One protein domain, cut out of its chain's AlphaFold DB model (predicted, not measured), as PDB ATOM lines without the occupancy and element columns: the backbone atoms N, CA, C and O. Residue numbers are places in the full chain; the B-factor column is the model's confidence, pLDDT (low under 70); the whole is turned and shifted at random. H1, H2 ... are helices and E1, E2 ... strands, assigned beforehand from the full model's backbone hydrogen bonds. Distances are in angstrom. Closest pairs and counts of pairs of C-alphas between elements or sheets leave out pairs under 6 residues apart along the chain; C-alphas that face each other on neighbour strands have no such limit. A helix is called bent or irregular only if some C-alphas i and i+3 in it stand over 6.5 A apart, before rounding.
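This is residues 4 to 153 of the 154 residues of an uncharacterized protein of Chromobacterium sp. F49 (UniProt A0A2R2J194). A tiny two-stranded parallel sheet, E1 and E2, lies between helix H2 and the shorter H3, and a very long helix, H5, crosses H3 and makes much of the longest axis. The assembly is loose: H1 is set off from the other helices, H4 and the loop of residues 104 to 116 lie far out at one end of the long axis, and residues 138 to 153 stick out at the other. The printed part has 150 residues, with five named helices and two named strands in the order H1, E1, H2, E2, H3, H4, H5; the class is mostly helix. The radius of gyration of the C-alphas is 18.8 A, and the spans are 64 by 42 by 27 A.

H1, residues 4 to 16, begins with C-alpha 4 at (40.185, -45.574, 16.205) and is 17.9 A long; it is irregular, but only just, with C-alphas 8 and 11 6.6 A apart. E1 is residues 23 to 25, 6.7 A. H2, residues 46 to 62, is 24.5 A long and begins with C-alpha 46 at (40.311, -24.753, 41.952). E2 is residues 70 to 72, 6.6 A. H3, residues 81 to 91, measures 15.4 A, and H4, residues 94 to 103, 15.1 A. H5, residues 117 to 151, is 50.6 A long and ends with C-alpha 151 at (22.254, -33.417, 18.772).

E1 and E2 are parallel neighbours at 22 degrees, with N 25 and O 71 within hydrogen-bond range at 2.8 A, and N 71 and O 23 also at 2.8 A. E1, H2 and E2 form a strand-helix-strand unit, two parallel neighbour strands with a helix between them along the chain, and its crossover is right-handed. The closest C-alphas of H2 and E2 are those of Gln 56 and Ile 70, 6.6 A apart. The closest of E2 and H3 are those of Phe 71 and Leu 84, 6.3 A apart. H3 and H5 touch, H5 with residues 125 to 130 alone; the closest C-alphas are those of Ile 85 and Lys 126, 6.4 A apart. They run opposite ways at a steep tilt of 65 degrees. H1, H2 and H4 touch no helix. Every O i to N i+4 pair is within hydrogen-bond range in H2 and H3, against 6 of 9 in H1, 4 of 6 in H4 and 28 of 31 in H5.

The two C-alphas farthest apart are those of Glu 107 and Gly 153, 64.7 A. The printed part has no cut. The links E1 to H2, of 20 residues, and H4 to H5, of 13, are long. The mean pLDDT of the printed part is 75.9; 52 residues are under 70, among them residues 92 to 121 and 135 to 153.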
ATOM      1  N   GLN A   4      39.965 -44.589  17.266       83.00
ATOM      2  CA  GLN A   4      40.185 -45.574  16.205       83.00
ATOM      3  C   GLN A   4      40.908 -44.963  15.002       83.00
ATOM      4  O   GLN A   4      41.824 -45.581  14.459       83.00
ATOM      5  N   CYS A   5      40.530 -43.746  14.600       84.00
ATOM      6  CA  CYS A   5      41.228 -43.001  13.554       84.00
ATOM      7  C   CYS A   5      42.681 -42.719  13.957       84.00
ATOM      8  O   CYS A   5      43.603 -42.950  13.171       84.00
ATOM      9  N   TYR A   6      42.895 -42.300  15.208       84.38
ATOM     10  CA  TYR A   6      44.235 -42.081  15.738       84.38
ATOM     11  C   TYR A   6      45.096 -43.349  15.680       84.38
ATOM     12  O   TYR A   6      46.177 -43.322  15.098       84.38
ATOM     13  N   GLN A   7      44.606 -44.463  16.224       87.19
ATOM     14  CA  GLN A   7      45.370 -45.709  16.330       87.19
ATOM     15  C   GLN A   7      45.659 -46.354  14.971       87.19
ATOM     16  O   GLN A   7      46.729 -46.926  14.788       87.19
ATOM     17  N   ARG A   8      44.717 -46.294  14.021       88.75
ATOM     18  CA  ARG A   8      44.835 -47.025  12.747       88.75
ATOM     19  C   ARG A   8      45.489 -46.230  11.629       88.75
ATOM     20  O   ARG A   8      46.094 -46.839  10.756       88.75
ATOM     21  N   LEU A   9      45.322 -44.909  11.615       86.62
ATOM     22  CA  LEU A   9      45.762 -44.072  10.497       86.62
ATOM     23  C   LEU A   9      46.913 -43.158  10.897       86.62
ATOM     24  O   LEU A   9      47.917 -43.085  10.199       86.62
ATOM     25  N   ILE A  10      46.770 -42.463  12.025       86.94
ATOM     26  CA  ILE A  10      47.703 -41.401  12.402       86.94
ATOM     27  C   ILE A  10      48.948 -41.983  13.067       86.94
ATOM     28  O   ILE A  10      50.062 -41.689  12.650       86.94
ATOM     29  N   LEU A  11      48.773 -42.830  14.081       88.62
ATOM     30  CA  LEU A  11      49.878 -43.360  14.873       88.62
ATOM     31  C   LEU A  11      50.900 -44.162  14.039       88.62
ATOM     32  O   LEU A  11      52.088 -43.889  14.204       88.62
ATOM     33  N   PRO A  12      50.508 -45.070  13.119       90.38
ATOM     34  CA  PRO A  12      51.476 -45.798  12.300       90.38
ATOM     35  C   PRO A  12      52.321 -44.863  11.433       90.38
ATOM     36  O   PRO A  12      53.538 -44.999  11.405       90.38
ATOM     37  N   TYR A  13      51.689 -43.861  10.814       89.56
ATOM     38  CA  TYR A  13      52.371 -42.866   9.987       89.56
ATOM     39  C   TYR A  13      53.358 -42.016  10.800       89.56
ATOM     40  O   TYR A  13      54.477 -41.757  10.365       89.56
ATOM     41  N   LEU A  14      52.964 -41.590  12.006       88.38
ATOM     42  CA  LEU A  14      53.846 -40.825  12.889       88.38
ATOM     43  C   LEU A  14      55.075 -41.636  13.318       88.38
ATOM     44  O   LEU A  14      56.163 -41.073  13.382       88.38
ATOM     45  N   ILE A  15      54.904 -42.933  13.596       86.56
ATOM     46  CA  ILE A  15      56.000 -43.842  13.962       86.56
ATOM     47  C   ILE A  15      56.913 -44.096  12.757       86.56
ATOM     48  O   ILE A  15      58.130 -44.012  12.892       86.56
ATOM     49  N   GLU A  16      56.338 -44.379  11.587       90.50
ATOM     50  CA  GLU A  16      57.080 -44.653  10.351       90.50
ATOM     51  C   GLU A  16      57.986 -43.483   9.944       90.50
ATOM     52  O   GLU A  16      59.104 -43.695   9.474       90.50
ATOM     53  N   HIS A  17      57.530 -42.250  10.168       85.25
ATOM     54  CA  HIS A  17      58.235 -41.033   9.763       85.25
ATOM     55  C   HIS A  17      58.909 -40.268  10.915       85.25
ATOM     56  O   HIS A  17      59.356 -39.142  10.694       85.25
ATOM     57  N   ASP A  18      58.972 -40.842  12.122       83.06
ATOM     58  CA  ASP A  18      59.536 -40.216  13.335       83.06
ATOM     59  C   ASP A  18      59.024 -38.779  13.574       83.06
ATOM     60  O   ASP A  18      59.772 -37.838  13.849       83.06
ATOM     61  N   ILE A  19      57.713 -38.577  13.410       83.31
ATOM     62  CA  ILE A  19      57.087 -37.256  13.525       83.31
ATOM     63  C   ILE A  19      56.674 -37.016  14.984       83.31
ATOM     64  O   ILE A  19      55.795 -37.718  15.498       83.31
ATOM     65  N   PRO A  20      57.216 -35.982  15.659       83.69
ATOM     66  CA  PRO A  20      56.809 -35.646  17.016       83.69
ATOM     67  C   PRO A  20      55.336 -35.233  17.076       83.69
ATOM     68  O   PRO A  20      54.895 -34.353  16.334       83.69
ATOM     69  N   LEU A  21      54.591 -35.810  18.020       86.19
ATOM     70  CA  LEU A  21      53.190 -35.478  18.276       86.19
ATOM     71  C   LEU A  21      53.019 -34.757  19.616       86.19
ATOM     72  O   LEU A  21      53.633 -35.120  20.624       86.19
ATOM     73  N   LEU A  22      52.136 -33.756  19.624       89.56
ATOM     74  CA  LEU A  22      51.613 -33.116  20.827       89.56
ATOM     75  C   LEU A  22      50.087 -33.142  20.775       89.56
ATOM     76  O   LEU A  22      49.487 -32.809  19.753       89.56
ATOM     77  N   PHE A  23      49.465 -33.496  21.890       91.50
ATOM     78  CA  PHE A  23      48.032 -33.345  22.082       91.50
ATOM     79  C   PHE A  23      47.764 -31.989  22.715       91.50
ATOM     80  O   PHE A  23      48.387 -31.636  23.712       91.50
ATOM     81  N   VAL A  24      46.824 -31.233  22.158       91.94
ATOM     82  CA  VAL A  24      46.454 -29.917  22.680       91.94
ATOM     83  C   VAL A  24      44.971 -29.914  23.011       91.94
ATOM     84  O   VAL A  24      44.123 -30.136  22.149       91.94
ATOM     85  N   VAL A  25      44.665 -29.659  24.276       91.88
ATOM     86  CA  VAL A  25      43.313 -29.485  24.798       91.88
ATOM     87  C   VAL A  25      43.078 -27.996  24.941       91.88
ATOM     88  O   VAL A  25      43.621 -27.360  25.840       91.88
ATOM     89  N   ASN A  26      42.300 -27.442  24.019       90.50
ATOM     90  CA  ASN A  26      41.979 -26.021  24.008       90.50
ATOM     91  C   ASN A  26      40.661 -25.725  24.746       90.50
ATOM     92  O   ASN A  26      39.852 -26.627  24.972       90.50
ATOM     93  N   GLN A  27      40.441 -24.443  25.044       90.81
ATOM     94  CA  GLN A  27      39.305 -23.873  25.775       90.81
ATOM     95  C   GLN A  27      39.120 -24.398  27.195       90.81
ATOM     96  O   GLN A  27      38.015 -24.738  27.633       90.81
ATOM     97  N   VAL A  28      40.213 -24.508  27.927       94.25
ATOM     98  CA  VAL A  28      40.131 -24.979  29.311       94.25
ATOM     99  C   VAL A  28      39.421 -23.966  30.217       94.25
ATOM    100  O   VAL A  28      38.897 -24.360  31.252       94.25
ATOM    101  N   ASP A  29      39.293 -22.714  29.764       93.25
ATOM    102  CA  ASP A  29      38.441 -21.671  30.348       93.25
ATOM    103  C   ASP A  29      36.960 -22.054  30.413       93.25
ATOM    104  O   ASP A  29      36.251 -21.648  31.333       93.25
ATOM    105  N   LYS A  30      36.492 -22.911  29.499       93.12
ATOM    106  CA  LYS A  30      35.093 -23.359  29.449       93.12
ATOM    107  C   LYS A  30      34.842 -24.683  30.156       93.12
ATOM    108  O   LYS A  30      33.726 -25.198  30.103       93.12
ATOM    109  N   ILE A  31      35.854 -25.275  30.786       92.75
ATOM    110  CA  ILE A  31      35.640 -26.480  31.588       92.75
ATOM    111  C   ILE A  31      34.838 -26.085  32.827       92.75
ATOM    112  O   ILE A  31      35.197 -25.142  33.529       92.75
ATOM    113  N   GLU A  32      33.739 -26.797  33.080       93.19
ATOM    114  CA  GLU A  32      32.884 -26.512  34.230       93.19
ATOM    115  C   GLU A  32      33.640 -26.707  35.553       93.19
ATOM    116  O   GLU A  32      34.455 -27.626  35.626       93.19
ATOM    117  N   PRO A  33      33.375 -25.912  36.603       94.81
ATOM    118  CA  PRO A  33      32.544 -24.707  36.606       94.81
ATOM    119  C   PRO A  33      33.215 -23.544  35.852       94.81
ATOM    120  O   PRO A  33      34.191 -22.970  36.327       94.81
ATOM    121  N   CYS A  34      32.678 -23.154  34.692       89.06
ATOM    122  CA  CYS A  34      33.349 -22.194  33.800       89.06
ATOM    123  C   CYS A  34      33.452 -20.787  34.411       89.06
ATOM    124  O   CYS A  34      34.355 -20.017  34.105       89.06
ATOM    125  N   ARG A  35      32.538 -20.469  35.334       92.81
ATOM    126  CA  ARG A  35      32.464 -19.183  36.037       92.81
ATOM    127  C   ARG A  35      33.568 -18.979  37.076       92.81
ATOM    128  O   ARG A  35      33.696 -17.865  37.566       92.81
ATOM    129  N   GLU A  36      34.317 -20.023  37.436       94.69
ATOM    130  CA  GLU A  36      35.471 -19.880  38.334       94.69
ATOM    131  C   GLU A  36      36.721 -19.343  37.622       94.69
ATOM    132  O   GLU A  36      37.715 -19.058  38.290       94.69
ATOM    133  N   TRP A  37      36.691 -19.216  36.293       96.62
ATOM    134  CA  TRP A  37      37.833 -18.717  35.543       96.62
ATOM    135  C   TRP A  37      38.151 -17.271  35.928       96.62
ATOM    136  O   TRP A  37      37.292 -16.387  35.881       96.62
ATOM    137  N   ASP A  38      39.408 -17.023  36.277       95.56
ATOM    138  CA  ASP A  38      39.920 -15.690  36.540       95.56
ATOM    139  C   ASP A  38      40.365 -15.051  35.223       95.56
ATOM    140  O   ASP A  38      41.448 -15.333  34.711       95.56
ATOM    141  N   PHE A  39      39.529 -14.170  34.676       91.75
ATOM    142  CA  PHE A  39      39.811 -13.445  33.433       91.75
ATOM    143  C   PHE A  39      40.936 -12.411  33.569       91.75
ATOM    144  O   PHE A  39      41.565 -12.063  32.573       91.75
ATOM    145  N   ILE A  40      41.213 -11.916  34.781       92.75
ATOM    146  CA  ILE A  40      42.275 -10.927  35.005       92.75
ATOM    147  C   ILE A  40      43.639 -11.603  34.929       92.75
ATOM    148  O   ILE A  40      44.555 -11.087  34.291       92.75
ATOM    149  N   HIS A  41      43.768 -12.771  35.555       93.00
ATOM    150  CA  HIS A  41      45.023 -13.522  35.581       93.00
ATOM    151  C   HIS A  41      45.095 -14.620  34.515       93.00
ATOM    152  O   HIS A  41      46.143 -15.244  34.360       93.00
ATOM    153  N   SER A  42      44.002 -14.845  33.780       93.56
ATOM    154  CA  SER A  42      43.856 -15.919  32.795       93.56
ATOM    155  C   SER A  42      44.152 -17.290  33.403       93.56
ATOM    156  O   SER A  42      44.953 -18.062  32.874       93.56
ATOM    157  N   MET A  43      43.541 -17.571  34.556       95.06
ATOM    158  CA  MET A  43      43.810 -18.767  35.353       95.06
ATOM    159  C   MET A  43      42.528 -19.541  35.668       95.06
ATOM    160  O   MET A  43      41.502 -18.935  35.978       95.06
ATOM    161  N   PRO A  44      42.583 -20.883  35.663       96.81
ATOM    162  CA  PRO A  44      41.474 -21.701  36.129       96.81
ATOM    163  C   PRO A  44      41.280 -21.593  37.639       96.81
ATOM    164  O   PRO A  44      42.244 -21.545  38.408       96.81
ATOM    165  N   GLY A  45      40.021 -21.669  38.065       96.69
ATOM    166  CA  GLY A  45      39.686 -21.861  39.469       96.69
ATOM    167  C   GLY A  45      40.028 -23.264  39.998       96.69
ATOM    168  O   GLY A  45      40.380 -24.169  39.232       96.69
ATOM    169  N   PRO A  46      39.913 -23.494  41.319       96.00
ATOM    170  CA  PRO A  46      40.311 -24.753  41.952       96.00
ATOM    171  C   PRO A  46      39.559 -25.988  41.429       96.00
ATOM    172  O   PRO A  46      40.158 -27.055  41.242       96.00
ATOM    173  N   GLN A  47      38.252 -25.872  41.168       96.44
ATOM    174  CA  GLN A  47      37.477 -27.004  40.653       96.44
ATOM    175  C   GLN A  47      37.749 -27.218  39.166       96.44
ATOM    176  O   GLN A  47      37.897 -28.361  38.723       96.44
ATOM    177  N   GLN A  48      37.898 -26.127  38.405       96.19
ATOM    178  CA  GLN A  48      38.317 -26.205  37.007       96.19
ATOM    179  C   GLN A  48      39.658 -26.920  36.866       96.19
ATOM    180  O   GLN A  48      39.765 -27.817  36.037       96.19
ATOM    181  N   LEU A  49      40.651 -26.603  37.706       96.06
ATOM    182  CA  LEU A  49      41.946 -27.295  37.728       96.06
ATOM    183  C   LEU A  49      41.783 -28.806  37.908       96.06
ATOM    184  O   LEU A  49      42.352 -29.589  37.149       96.06
ATOM    185  N   THR A  50      40.945 -29.225  38.856       97.25
ATOM    186  CA  THR A  50      40.669 -30.650  39.096       97.25
ATOM    187  C   THR A  50      40.062 -31.319  37.858       97.25
ATOM    188  O   THR A  50      40.473 -32.412  37.452       97.25
ATOM    189  N   HIS A  51      39.099 -30.665  37.208       96.69
ATOM    190  CA  HIS A  51      38.461 -31.190  36.002       96.69
ATOM    191  C   HIS A  51      39.377 -31.176  34.777       96.69
ATOM    192  O   HIS A  51      39.341 -32.124  33.990       96.69
ATOM    193  N   ILE A  52      40.228 -30.161  34.649       95.88
ATOM    194  CA  ILE A  52      41.295 -30.063  33.656       95.88
ATOM    195  C   ILE A  52      42.252 -31.248  33.799       95.88
ATOM    196  O   ILE A  52      42.466 -31.975  32.828       95.88
ATOM    197  N   SER A  53      42.772 -31.502  35.003       96.19
ATOM    198  CA  SER A  53      43.682 -32.625  35.252       96.19
ATOM    199  C   SER A  53      43.013 -33.963  34.949       96.19
ATOM    200  O   SER A  53      43.600 -34.827  34.296       96.19
ATOM    201  N   ARG A  54      41.741 -34.127  35.332       96.38
ATOM    202  CA  ARG A  54      40.963 -35.319  34.973       96.38
ATOM    203  C   ARG A  54      40.820 -35.468  33.457       96.38
ATOM    204  O   ARG A  54      40.978 -36.573  32.942       96.38
ATOM    205  N   LYS A  55      40.553 -34.379  32.731       94.25
ATOM    206  CA  LYS A  55      40.442 -34.392  31.266       94.25
ATOM    207  C   LYS A  55      41.767 -34.765  30.607       94.25
ATOM    208  O   LYS A  55      41.773 -35.543  29.656       94.25
ATOM    209  N   GLN A  56      42.880 -34.262  31.136       95.12
ATOM    210  CA  GLN A  56      44.224 -34.608  30.683       95.12
ATOM    211  C   GLN A  56      44.494 -36.112  30.839       95.12
ATOM    212  O   GLN A  56      44.913 -36.764  29.885       95.12
ATOM    213  N   MET A  57      44.164 -36.684  32.003       96.44
ATOM    214  CA  MET A  57      44.290 -38.124  32.262       96.44
ATOM    215  C   MET A  57      43.397 -38.967  31.346       96.44
ATOM    216  O   MET A  57      43.841 -39.985  30.821       96.44
ATOM    217  N   GLN A  58      42.159 -38.532  31.095       94.12
ATOM    218  CA  GLN A  58      41.254 -39.217  30.167       94.12
ATOM    219  C   GLN A  58      41.818 -39.268  28.743       94.12
ATOM    220  O   GLN A  58      41.731 -40.298  28.087       94.12
ATOM    221  N   ILE A  59      42.405 -38.170  28.261       92.25
ATOM    222  CA  ILE A  59      43.021 -38.105  26.927       92.25
ATOM    223  C   ILE A  59      44.275 -38.978  26.872       92.25
ATOM    224  O   ILE A  59      44.474 -39.686  25.889       92.25
ATOM    225  N   SER A  60      45.076 -38.977  27.941       93.69
ATOM    226  CA  SER A  60      46.237 -39.860  28.073       93.69
ATOM    227  C   SER A  60      45.844 -41.324  27.923       93.69
ATOM    228  O   SER A  60      46.447 -42.034  27.124       93.69
ATOM    229  N   GLN A  61      44.792 -41.754  28.620       93.31
ATOM    230  CA  GLN A  61      44.283 -43.120  28.533       93.31
ATOM    231  C   GLN A  61      43.698 -43.425  27.151       93.31
ATOM    232  O   GLN A  61      44.054 -44.435  26.554       93.31
ATOM    233  N   LEU A  62      42.849 -42.536  26.627       90.62
ATOM    234  CA  LEU A  62      42.150 -42.739  25.357       90.62
ATOM    235  C   LEU A  62      43.113 -42.888  24.174       90.62
ATOM    236  O   LEU A  62      42.882 -43.694  23.283       90.62
ATOM    237  N   PHE A  63      44.188 -42.104  24.153       88.75
ATOM    238  CA  PHE A  63      45.162 -42.134  23.063       88.75
ATOM    239  C   PHE A  63      46.445 -42.888  23.420       88.75
ATOM    240  O   PHE A  63      47.392 -42.859  22.642       88.75
ATOM    241  N   ASN A  64      46.490 -43.559  24.579       90.00
ATOM    242  CA  ASN A  64      47.683 -44.223  25.110       90.00
ATOM    243  C   ASN A  64      48.948 -43.343  25.010       90.00
ATOM    244  O   ASN A  64      50.013 -43.778  24.571       90.00
ATOM    245  N   ALA A  65      48.803 -42.067  25.369       89.25
ATOM    246  CA  ALA A  65      49.838 -41.049  25.232       89.25
ATOM    247  C   ALA A  65      50.333 -40.594  26.613       89.25
ATOM    248  O   ALA A  65      49.515 -40.412  27.520       89.25
ATOM    249  N   PRO A  66      51.642 -40.346  26.806       92.06
ATOM    250  CA  PRO A  66      52.148 -39.786  28.053       92.06
ATOM    251  C   PRO A  66      51.519 -38.423  28.358       92.06
ATOM    252  O   PRO A  66      51.414 -37.568  27.478       92.06
ATOM    253  N   VAL A  67      51.188 -38.171  29.627       91.81
ATOM    254  CA  VAL A  67      50.640 -36.879  30.088       91.81
ATOM    255  C   VAL A  67      51.552 -35.701  29.715       91.81
ATOM    256  O   VAL A  67      51.065 -34.622  29.387       91.81
ATOM    257  N   THR A  68      52.871 -35.919  29.663       89.62
ATOM    258  CA  THR A  68      53.884 -34.930  29.245       89.62
ATOM    259  C   THR A  68      53.790 -34.511  27.772       89.62
ATOM    260  O   THR A  68      54.491 -33.594  27.347       89.62
ATOM    261  N   GLN A  69      52.958 -35.179  26.969       90.62
ATOM    262  CA  GLN A  69      52.664 -34.811  25.583       90.62
ATOM    263  C   GLN A  69      51.303 -34.121  25.428       90.62
ATOM    264  O   GLN A  69      50.931 -33.780  24.307       90.62
ATOM    265  N   ILE A  70      50.562 -33.915  26.523       94.38
ATOM    266  CA  ILE A  70      49.223 -33.327  26.518       94.38
ATOM    267  C   ILE A  70      49.281 -31.937  27.137       94.38
ATOM    268  O   ILE A  70      49.549 -31.785  28.328       94.38
ATOM    269  N   PHE A  71      48.975 -30.930  26.330       93.81
ATOM    270  CA  PHE A  71      49.011 -29.525  26.697       93.81
ATOM    271  C   PHE A  71      47.604 -29.000  26.902       93.81
ATOM    272  O   PHE A  71      46.738 -29.136  26.042       93.81
ATOM    273  N   ILE A  72      47.402 -28.390  28.057       95.12
ATOM    274  CA  ILE A  72      46.157 -27.765  28.470       95.12
ATOM    275  C   ILE A  72      46.300 -26.269  28.215       95.12
ATOM    276  O   ILE A  72      47.175 -25.634  28.801       95.12
ATOM    277  N   ILE A  73      45.464 -25.714  27.339       93.94
ATOM    278  CA  ILE A  73      45.537 -24.302  26.963       93.94
ATOM    279  C   ILE A  73      44.156 -23.649  26.917       93.94
ATOM    280  O   ILE A  73      43.136 -24.298  26.678       93.94
ATOM    281  N   SER A  74      44.144 -22.328  27.049       91.69
ATOM    282  CA  SER A  74      43.086 -21.497  26.485       91.69
ATOM    283  C   SER A  74      43.727 -20.539  25.497       91.69
ATOM    284  O   SER A  74      44.474 -19.645  25.878       91.69
ATOM    285  N   ALA A  75      43.466 -20.737  24.207       86.44
ATOM    286  CA  ALA A  75      44.013 -19.858  23.182       86.44
ATOM    287  C   ALA A  75      43.436 -18.437  23.263       86.44
ATOM    288  O   ALA A  75      44.140 -17.485  22.940       86.44
ATOM    289  N   MET A  76      42.173 -18.301  23.688       82.56
ATOM    290  CA  MET A  76      41.515 -17.000  23.819       82.56
ATOM    291  C   MET A  76      42.043 -16.232  25.030       82.56
ATOM    292  O   MET A  76      42.379 -15.060  24.908       82.56
ATOM    293  N   GLU A  77      42.190 -16.925  26.158       87.50
ATOM    294  CA  GLU A  77      42.651 -16.335  27.417       87.50
ATOM    295  C   GLU A  77      44.187 -16.333  27.529       87.50
ATOM    296  O   GLU A  77      44.757 -15.843  28.487       87.50
ATOM    297  N   GLY A  78      44.909 -16.919  26.571       83.06
ATOM    298  CA  GLY A  78      46.374 -16.979  26.586       83.06
ATOM    299  C   GLY A  78      46.988 -17.987  27.571       83.06
ATOM    300  O   GLY A  78      48.211 -18.158  27.580       83.06
ATOM    301  N   TYR A  79      46.178 -18.700  28.355       91.06
ATOM    302  CA  TYR A  79      46.643 -19.700  29.320       91.06
ATOM    303  C   TYR A  79      47.356 -20.878  28.642       91.06
ATOM    304  O   TYR A  79      46.869 -21.439  27.658       91.06
ATOM    305  N   GLY A  80      48.512 -21.281  29.179       88.88
ATOM    306  CA  GLY A  80      49.265 -22.466  28.739       88.88
ATOM    307  C   GLY A  80      49.938 -22.359  27.362       88.88
ATOM    308  O   GLY A  80      50.722 -23.235  26.995       88.88
ATOM    309  N   LEU A  81      49.695 -21.281  26.603       86.31
ATOM    310  CA  LEU A  81      50.242 -21.104  25.253       86.31
ATOM    311  C   LEU A  81      51.768 -21.028  25.234       86.31
ATOM    312  O   LEU A  81      52.393 -21.591  24.339       86.31
ATOM    313  N   GLN A  82      52.370 -20.352  26.214       83.88
ATOM    314  CA  GLN A  82      53.824 -20.219  26.286       83.88
ATOM    315  C   GLN A  82      54.504 -21.590  26.380       83.88
ATOM    316  O   GLN A  82      55.377 -21.899  25.573       83.88
ATOM    317  N   ILE A  83      54.045 -22.432  27.307       86.56
ATOM    318  CA  ILE A  83      54.593 -23.775  27.528       86.56
ATOM    319  C   ILE A  83      54.413 -24.642  26.273       86.56
ATOM    320  O   ILE A  83      55.327 -25.365  25.876       86.56
ATOM    321  N   LEU A  84      53.254 -24.554  25.610       86.12
ATOM    322  CA  LEU A  84      53.010 -25.268  24.357       86.12
ATOM    323  C   LEU A  84      53.998 -24.842  23.259       86.12
ATOM    324  O   LEU A  84      54.574 -25.696  22.588       86.12
ATOM    325  N   ILE A  85      54.221 -23.537  23.087       83.06
ATOM    326  CA  ILE A  85      55.147 -23.001  22.078       83.06
ATOM    327  C   ILE A  85      56.586 -23.439  22.364       83.06
ATOM    328  O   ILE A  85      57.272 -23.907  21.454       83.06
ATOM    329  N   GLU A  86      57.027 -23.358  23.622       82.25
ATOM    330  CA  GLU A  86      58.341 -23.853  24.051       82.25
ATOM    331  C   GLU A  86      58.538 -25.324  23.657       82.25
ATOM    332  O   GLU A  86      59.586 -25.701  23.126       82.25
ATOM    333  N   GLN A  87      57.509 -26.155  23.840       84.00
ATOM    334  CA  GLN A  87      57.562 -27.583  23.525       84.00
ATOM    335  C   GLN A  87      57.528 -27.875  22.029       84.00
ATOM    336  O   GLN A  87      58.268 -28.749  21.572       84.00
ATOM    337  N   ILE A  88      56.742 -27.122  21.256       80.19
ATOM    338  CA  ILE A  88      56.779 -27.184  19.790       80.19
ATOM    339  C   ILE A  88      58.209 -26.908  19.317       80.19
ATOM    340  O   ILE A  88      58.778 -27.707  18.582       80.19
ATOM    341  N   ILE A  89      58.825 -25.827  19.796       73.88
ATOM    342  CA  ILE A  89      60.167 -25.404  19.373       73.88
ATOM    343  C   ILE A  89      61.243 -26.402  19.789       73.88
ATOM    344  O   ILE A  89      62.148 -26.703  19.005       73.88
ATOM    345  N   HIS A  90      61.155 -26.933  21.009       78.00
ATOM    346  CA  HIS A  90      62.104 -27.930  21.488       78.00
ATOM    347  C   HIS A  90      62.075 -29.200  20.629       78.00
ATOM    348  O   HIS A  90      63.126 -29.776  20.350       78.00
ATOM    349  N   ARG A  91      60.882 -29.606  20.182       75.75
ATOM    350  CA  ARG A  91      60.660 -30.830  19.406       75.75
ATOM    351  C   ARG A  91      60.737 -30.634  17.893       75.75
ATOM    352  O   ARG A  91      60.658 -31.622  17.171       75.75
ATOM    353  N   LEU A  92      60.919 -29.408  17.393       66.94
ATOM    354  CA  LEU A  92      61.173 -29.189  15.969       66.94
ATOM    355  C   LEU A  92      62.449 -29.949  15.552       66.94
ATOM    356  O   LEU A  92      63.505 -29.733  16.165       66.94
ATOM    357  N   PRO A  93      62.388 -30.802  14.507       58.28
ATOM    358  CA  PRO A  93      63.552 -31.521  14.003       58.28
ATOM    359  C   PRO A  93      64.712 -30.563  13.730       58.28
ATOM    360  O   PRO A  93      64.517 -29.471  13.182       58.28
ATOM    361  N   LYS A  94      65.939 -30.972  14.081       50.62
ATOM    362  CA  LYS A  94      67.160 -30.168  13.864       50.62
ATOM    363  C   LYS A  94      67.313 -29.717  12.402       50.62
ATOM    364  O   LYS A  94      67.858 -28.649  12.145       50.62
ATOM    365  N   GLU A  95      66.759 -30.464  11.455       48.66
ATOM    366  CA  GLU A  95      66.772 -30.162  10.019       48.66
ATOM    367  C   GLU A  95      65.999 -28.877   9.657       48.66
ATOM    368  O   GLU A  95      66.415 -28.142   8.762       48.66
ATOM    369  N   LYS A  96      64.953 -28.508  10.416       50.78
ATOM    370  CA  LYS A  96      64.276 -27.202  10.277       50.78
ATOM    371  C   LYS A  96      64.993 -26.059  10.999       50.78
ATOM    372  O   LYS A  96      64.800 -24.907  10.623       50.78
ATOM    373  N   LYS A  97      65.868 -26.355  11.971       47.91
ATOM    374  CA  LYS A  97      66.841 -25.369  12.485       47.91
ATOM    375  C   LYS A  97      67.905 -25.059  11.423       47.91
ATOM    376  O   LYS A  97      68.278 -23.905  11.265       47.91
ATOM    377  N   TRP A  98      68.323 -26.067  10.649       39.81
ATOM    378  CA  TRP A  98      69.357 -25.956   9.612       39.81
ATOM    379  C   TRP A  98      68.896 -25.271   8.315       39.81
ATOM    380  O   TRP A  98      69.689 -24.576   7.686       39.81
ATOM    381  N   SER A  99      67.620 -25.392   7.920       42.28
ATOM    382  CA  SER A  99      67.109 -24.678   6.733       42.28
ATOM    383  C   SER A  99      67.163 -23.151   6.888       42.28
ATOM    384  O   SER A  99      67.384 -22.456   5.903       42.28
ATOM    385  N   VAL A 100      67.038 -22.636   8.117       47.28
ATOM    386  CA  VAL A 100      67.238 -21.211   8.441       47.28
ATOM    387  C   VAL A 100      68.730 -20.850   8.448       47.28
ATOM    388  O   VAL A 100      69.121 -19.779   7.987       47.28
ATOM    389  N   THR A 101      69.597 -21.763   8.901       44.03
ATOM    390  CA  THR A 101      71.056 -21.564   8.870       44.03
ATOM    391  C   THR A 101      71.625 -21.598   7.451       44.03
ATOM    392  O   THR A 101      72.621 -20.944   7.196       44.03
ATOM    393  N   ARG A 102      71.007 -22.312   6.503       42.16
ATOM    394  CA  ARG A 102      71.506 -22.408   5.120       42.16
ATOM    395  C   ARG A 102      71.250 -21.146   4.289       42.16
ATOM    396  O   ARG A 102      72.011 -20.876   3.365       42.16
ATOM    397  N   GLU A 103      70.217 -20.370   4.612       49.59
ATOM    398  CA  GLU A 103      69.968 -19.068   3.970       49.59
ATOM    399  C   GLU A 103      70.815 -17.937   4.570       49.59
ATOM    400  O   GLU A 103      70.961 -16.876   3.965       49.59
ATOM    401  N   THR A 104      71.449 -18.178   5.719       45.00
ATOM    402  CA  THR A 104      72.389 -17.237   6.329       45.00
ATOM    403  C   THR A 104      73.806 -17.721   6.044       45.00
ATOM    404  O   THR A 104      74.216 -18.772   6.521       45.00
ATOM    405  N   ARG A 105      74.565 -16.979   5.231       42.28
ATOM    406  CA  ARG A 105      75.961 -17.314   4.897       42.28
ATOM    407  C   ARG A 105      76.735 -17.722   6.158       42.28
ATOM    408  O   ARG A 105      76.676 -17.025   7.170       42.28
ATOM    409  N   ALA A 106      77.476 -18.826   6.067       47.00
ATOM    410  CA  ALA A 106      78.192 -19.491   7.160       47.00
ATOM    411  C   ALA A 106      79.280 -18.641   7.865       47.00
ATOM    412  O   ALA A 106      79.994 -19.141   8.727       47.00
ATOM    413  N   GLU A 107      79.395 -17.357   7.534       44.97
ATOM    414  CA  GLU A 107      80.411 -16.425   8.030       44.97
ATOM    415  C   GLU A 107      79.983 -15.657   9.295       44.97
ATOM    416  O   GLU A 107      80.815 -14.988   9.901       44.97
ATOM    417  N   TYR A 108      78.729 -15.782   9.754       42.25
ATOM    418  CA  TYR A 108      78.223 -15.049  10.933       42.25
ATOM    419  C   TYR A 108      77.905 -15.916  12.158       42.25
ATOM    420  O   TYR A 108      77.347 -15.421  13.135       42.25
ATOM    421  N   VAL A 109      78.264 -17.201  12.170       44.84
ATOM    422  CA  VAL A 109      78.008 -18.064  13.334       44.84
ATOM    423  C   VAL A 109      79.220 -18.047  14.266       44.84
ATOM    424  O   VAL A 109      80.097 -18.901  14.188       44.84
ATOM    425  N   THR A 110      79.270 -17.067  15.170       50.97
ATOM    426  CA  THR A 110      80.157 -17.108  16.345       50.97
ATOM    427  C   THR A 110      79.360 -17.393  17.625       50.97
ATOM    428  O   THR A 110      78.174 -17.061  17.697       50.97
ATOM    429  N   PRO A 111      79.985 -17.967  18.673       50.25
ATOM    430  CA  PRO A 111      79.314 -18.332  19.930       50.25
ATOM    431  C   PRO A 111      78.623 -17.171  20.674       50.25
ATOM    432  O   PRO A 111      77.858 -17.413  21.604       50.25
ATOM    433  N   ALA A 112      78.869 -15.919  20.273       45.25
ATOM    434  CA  ALA A 112      78.292 -14.712  20.865       45.25
ATOM    435  C   ALA A 112      76.949 -14.270  20.233       45.25
ATOM    436  O   ALA A 112      76.282 -13.390  20.770       45.25
ATOM    437  N   MET A 113      76.506 -14.902  19.140       41.19
ATOM    438  CA  MET A 113      75.275 -14.576  18.391       41.19
ATOM    439  C   MET A 113      73.960 -15.061  19.042       41.19
ATOM    440  O   MET A 113      72.936 -15.196  18.378       41.19
ATOM    441  N   GLN A 114      73.947 -15.342  20.346       47.25
ATOM    442  CA  GLN A 114      72.768 -15.885  21.040       47.25
ATOM    443  C   GLN A 114      71.715 -14.843  21.465       47.25
ATOM    444  O   GLN A 114      70.698 -15.243  22.022       47.25
ATOM    445  N   ARG A 115      71.912 -13.533  21.241       48.53
ATOM    446  CA  ARG A 115      71.059 -12.505  21.880       48.53
ATOM    447  C   ARG A 115      70.127 -11.683  20.990       48.53
ATOM    448  O   ARG A 115      69.230 -11.074  21.554       48.53
ATOM    449  N   GLU A 116      70.242 -11.698  19.661       48.88
ATOM    450  CA  GLU A 116      69.398 -10.811  18.826       48.88
ATOM    451  C   GLU A 116      68.641 -11.518  17.687       48.88
ATOM    452  O   GLU A 116      67.501 -11.173  17.396       48.88
ATOM    453  N   SER A 117      69.191 -12.581  17.094       53.25
ATOM    454  CA  SER A 117      68.573 -13.266  15.942       53.25
ATOM    455  C   SER A 117      67.566 -14.363  16.318       53.25
ATOM    456  O   SER A 117      66.593 -14.592  15.601       53.25
ATOM    457  N   ILE A 118      67.752 -15.028  17.465       53.38
ATOM    458  CA  ILE A 118      66.839 -16.084  17.942       53.38
ATOM    459  C   ILE A 118      65.505 -15.486  18.411       53.38
ATOM    460  O   ILE A 118      64.468 -16.123  18.243       53.38
ATOM    461  N   GLY A 119      65.517 -14.254  18.935       59.06
ATOM    462  CA  GLY A 119      64.305 -13.542  19.356       59.06
ATOM    463  C   GLY A 119      63.312 -13.334  18.207       59.06
ATOM    464  O   GLY A 119      62.140 -13.655  18.346       59.06
ATOM    465  N   GLY A 120      63.781 -12.921  17.025       64.38
ATOM    466  CA  GLY A 120      62.903 -12.743  15.859       64.38
ATOM    467  C   GLY A 120      62.280 -14.052  15.349       64.38
ATOM    468  O   GLY A 120      61.106 -14.089  14.975       64.38
ATOM    469  N   LEU A 121      63.033 -15.160  15.386       64.56
ATOM    470  CA  LEU A 121      62.499 -16.491  15.071       64.56
ATOM    471  C   LEU A 121      61.490 -16.950  16.134       64.56
ATOM    472  O   LEU A 121      60.464 -17.542  15.799       64.56
ATOM    473  N   TRP A 122      61.769 -16.653  17.404       70.00
ATOM    474  CA  TRP A 122      60.887 -16.935  18.532       70.00
ATOM    475  C   TRP A 122      59.536 -16.232  18.384       70.00
ATOM    476  O   TRP A 122      58.494 -16.884  18.469       70.00
ATOM    477  N   ASP A 123      59.551 -14.936  18.080       69.56
ATOM    478  CA  ASP A 123      58.334 -14.152  17.875       69.56
ATOM    479  C   ASP A 123      57.551 -14.653  16.657       69.56
ATOM    480  O   ASP A 123      56.337 -14.831  16.730       69.56
ATOM    481  N   THR A 124      58.239 -15.014  15.572       73.00
ATOM    482  CA  THR A 124      57.594 -15.572  14.372       73.00
ATOM    483  C   THR A 124      56.883 -16.895  14.666       73.00
ATOM    484  O   THR A 124      55.733 -17.087  14.266       73.00
ATOM    485  N   ILE A 125      57.529 -17.816  15.388       68.12
ATOM    486  CA  ILE A 125      56.916 -19.106  15.739       68.12
ATOM    487  C   ILE A 125      55.756 -18.902  16.715       68.12
ATOM    488  O   ILE A 125      54.720 -19.555  16.576       68.12
ATOM    489  N   LYS A 126      55.897 -17.982  17.674       69.62
ATOM    490  CA  LYS A 126      54.838 -17.626  18.623       69.62
ATOM    491  C   LYS A 126      53.605 -17.087  17.906       69.62
ATOM    492  O   LYS A 126      52.501 -17.551  18.186       69.62
ATOM    493  N   GLU A 127      53.779 -16.169  16.963       76.44
ATOM    494  CA  GLU A 127      52.664 -15.602  16.205       76.44
ATOM    495  C   GLU A 127      52.050 -16.622  15.236       76.44
ATOM    496  O   GLU A 127      50.825 -16.733  15.166       76.44
ATOM    497  N   ALA A 128      52.857 -17.464  14.583       71.94
ATOM    498  CA  ALA A 128      52.353 -18.546  13.736       71.94
ATOM    499  C   ALA A 128      51.540 -19.579  14.535       71.94
ATOM    500  O   ALA A 128      50.426 -19.930  14.147       71.94
ATOM    501  N   ALA A 129      52.051 -20.032  15.683       72.62
ATOM    502  CA  ALA A 129      51.359 -20.987  16.543       72.62
ATOM    503  C   ALA A 129      50.051 -20.405  17.098       72.62
ATOM    504  O   ALA A 129      49.018 -21.073  17.051       72.62
ATOM    505  N   LYS A 130      50.063 -19.150  17.569       70.69
ATOM    506  CA  LYS A 130      48.843 -18.450  17.998       70.69
ATOM    507  C   LYS A 130      47.822 -18.346  16.868       70.69
ATOM    508  O   LYS A 130      46.646 -18.609  17.103       70.69
ATOM    509  N   THR A 131      48.266 -17.991  15.663       75.62
ATOM    510  CA  THR A 131      47.398 -17.847  14.486       75.62
ATOM    511  C   THR A 131      46.748 -19.178  14.134       75.62
ATOM    512  O   THR A 131      45.524 -19.262  14.110       75.62
ATOM    513  N   ILE A 132      47.541 -20.249  14.002       70.94
ATOM    514  CA  ILE A 132      47.038 -21.597  13.712       70.94
ATOM    515  C   ILE A 132      46.047 -22.052  14.787       70.94
ATOM    516  O   ILE A 132      44.980 -22.568  14.458       70.94
ATOM    517  N   LEU A 133      46.356 -21.853  16.072       72.19
ATOM    518  CA  LEU A 133      45.459 -22.241  17.166       72.19
ATOM    519  C   LEU A 133      44.153 -21.437  17.151       72.19
ATOM    520  O   LEU A 133      43.094 -22.006  17.413       72.19
ATOM    521  N   ARG A 134      44.203 -20.145  16.808       70.31
ATOM    522  CA  ARG A 134      43.026 -19.273  16.705       70.31
ATOM    523  C   ARG A 134      42.150 -19.625  15.503       70.31
ATOM    524  O   ARG A 134      40.940 -19.742  15.658       70.31
ATOM    525  N   GLU A 135      42.747 -19.836  14.334       69.56
ATOM    526  CA  GLU A 135      42.048 -20.228  13.100       69.56
ATOM    527  C   GLU A 135      41.451 -21.637  13.200       69.56
ATOM    528  O   GLU A 135      40.308 -21.881  12.803       69.56
ATOM    529  N   THR A 136      42.197 -22.574  13.790       64.44
ATOM    530  CA  THR A 136      41.698 -23.927  14.072       64.44
ATOM    531  C   THR A 136      40.527 -23.866  15.053       64.44
ATOM    532  O   THR A 136      39.549 -24.595  14.894       64.44
ATOM    533  N   TRP A 137      40.585 -22.967  16.042       66.44
ATOM    534  CA  TRP A 137      39.512 -22.760  17.008       66.44
ATOM    535  C   TRP A 137      38.218 -22.244  16.359       66.44
ATOM    536  O   TRP A 137      37.177 -22.879  16.530       66.44
ATOM    537  N   THR A 138      38.275 -21.159  15.576       63.97
ATOM    538  CA  THR A 138      37.087 -20.598  14.899       63.97
ATOM    539  C   THR A 138      36.463 -21.598  13.928       63.97
ATOM    540  O   THR A 138      35.245 -21.735  13.853       63.97
ATOM    541  N   THR A 139      37.288 -22.372  13.225       61.69
ATOM    542  CA  THR A 139      36.805 -23.380  12.275       61.69
ATOM    543  C   THR A 139      36.137 -24.568  12.980       61.69
ATOM    544  O   THR A 139      35.105 -25.069  12.525       61.69
ATOM    545  N   ILE A 140      36.699 -25.038  14.102       59.84
ATOM    546  CA  ILE A 140      36.138 -26.158  14.869       59.84
ATOM    547  C   ILE A 140      34.871 -25.736  15.618       59.84
ATOM    548  O   ILE A 140      33.911 -26.510  15.620       59.84
ATOM    549  N   SER A 141      34.827 -24.539  16.217       59.66
ATOM    550  CA  SER A 141      33.674 -24.086  17.006       59.66
ATOM    551  C   SER A 141      32.391 -24.080  16.180       59.66
ATOM    552  O   SER A 141      31.410 -24.684  16.599       59.66
ATOM    553  N   HIS A 142      32.420 -23.550  14.953       52.78
ATOM    554  CA  HIS A 142      31.245 -23.525  14.075       52.78
ATOM    555  C   HIS A 142      30.735 -24.926  13.699       52.78
ATOM    556  O   HIS A 142      29.529 -25.146  13.561       52.78
ATOM    557  N   ARG A 143      31.636 -25.906  13.552       56.97
ATOM    558  CA  ARG A 143      31.263 -27.293  13.231       56.97
ATOM    559  C   ARG A 143      30.745 -28.046  14.459       56.97
ATOM    560  O   ARG A 143      29.826 -28.852  14.331       56.97
ATOM    561  N   VAL A 144      31.318 -27.785  15.631       49.47
ATOM    562  CA  VAL A 144      30.906 -28.381  16.906       49.47
ATOM    563  C   VAL A 144      29.572 -27.795  17.367       49.47
ATOM    564  O   VAL A 144      28.678 -28.570  17.675       49.47
ATOM    565  N   GLU A 145      29.371 -26.478  17.312       54.09
ATOM    566  CA  GLU A 145      28.087 -25.818  17.611       54.09
ATOM    567  C   GLU A 145      26.960 -26.332  16.707       54.09
ATOM    568  O   GLU A 145      25.879 -26.648  17.190       54.09
ATOM    569  N   SER A 146      27.240 -26.519  15.413       50.22
ATOM    570  CA  SER A 146      26.324 -27.131  14.437       50.22
ATOM    571  C   SER A 146      25.966 -28.587  14.764       50.22
ATOM    572  O   SER A 146      24.834 -29.024  14.557       50.22
ATOM    573  N   TRP A 147      26.919 -29.364  15.282       50.25
ATOM    574  CA  TRP A 147      26.692 -30.758  15.662       50.25
ATOM    575  C   TRP A 147      25.997 -30.886  17.023       50.25
ATOM    576  O   TRP A 147      25.129 -31.740  17.183       50.25
ATOM    577  N   PHE A 148      26.334 -30.023  17.986       44.62
ATOM    578  CA  PHE A 148      25.695 -29.960  19.301       44.62
ATOM    579  C   PHE A 148      24.263 -29.434  19.212       44.62
ATOM    580  O   PHE A 148      23.387 -30.045  19.813       44.62
ATOM    581  N   SER A 149      23.987 -28.400  18.411       51.72
ATOM    582  CA  SER A 149      22.614 -27.922  18.184       51.72
ATOM    583  C   SER A 149      21.752 -28.984  17.499       51.72
ATOM    584  O   SER A 149      20.613 -29.214  17.891       51.72
ATOM    585  N   LYS A 150      22.317 -29.736  16.545       58.06
ATOM    586  CA  LYS A 150      21.630 -30.878  15.922       58.06
ATOM    587  C   LYS A 150      21.429 -32.071  16.858       58.06
ATOM    588  O   LYS A 150      20.492 -32.837  16.654       58.06
ATOM    589  N   ARG A 151      22.308 -32.274  17.843       38.56
ATOM    590  CA  ARG A 151      22.254 -33.417  18.772       38.56
ATOM    591  C   ARG A 151      21.430 -33.127  20.033       38.56
ATOM    592  O   ARG A 151      20.877 -34.068  20.592       38.56
ATOM    593  N   PHE A 152      21.334 -31.870  20.463       50.44
ATOM    594  CA  PHE A 152      20.720 -31.461  21.735       50.44
ATOM    595  C   PHE A 152      19.703 -30.318  21.583       50.44
ATOM    596  O   PHE A 152      19.544 -29.532  22.509       50.44
ATOM    597  N   GLY A 153      19.037 -30.238  20.427       41.81
ATOM    598  CA  GLY A 153      18.134 -29.157  20.016       41.81
ATOM    599  C   GLY A 153      17.408 -28.394  21.132       41.81
ATOM    600  O   GLY A 153      16.512 -28.931  21.784       41.81
TER     601      GLY A 153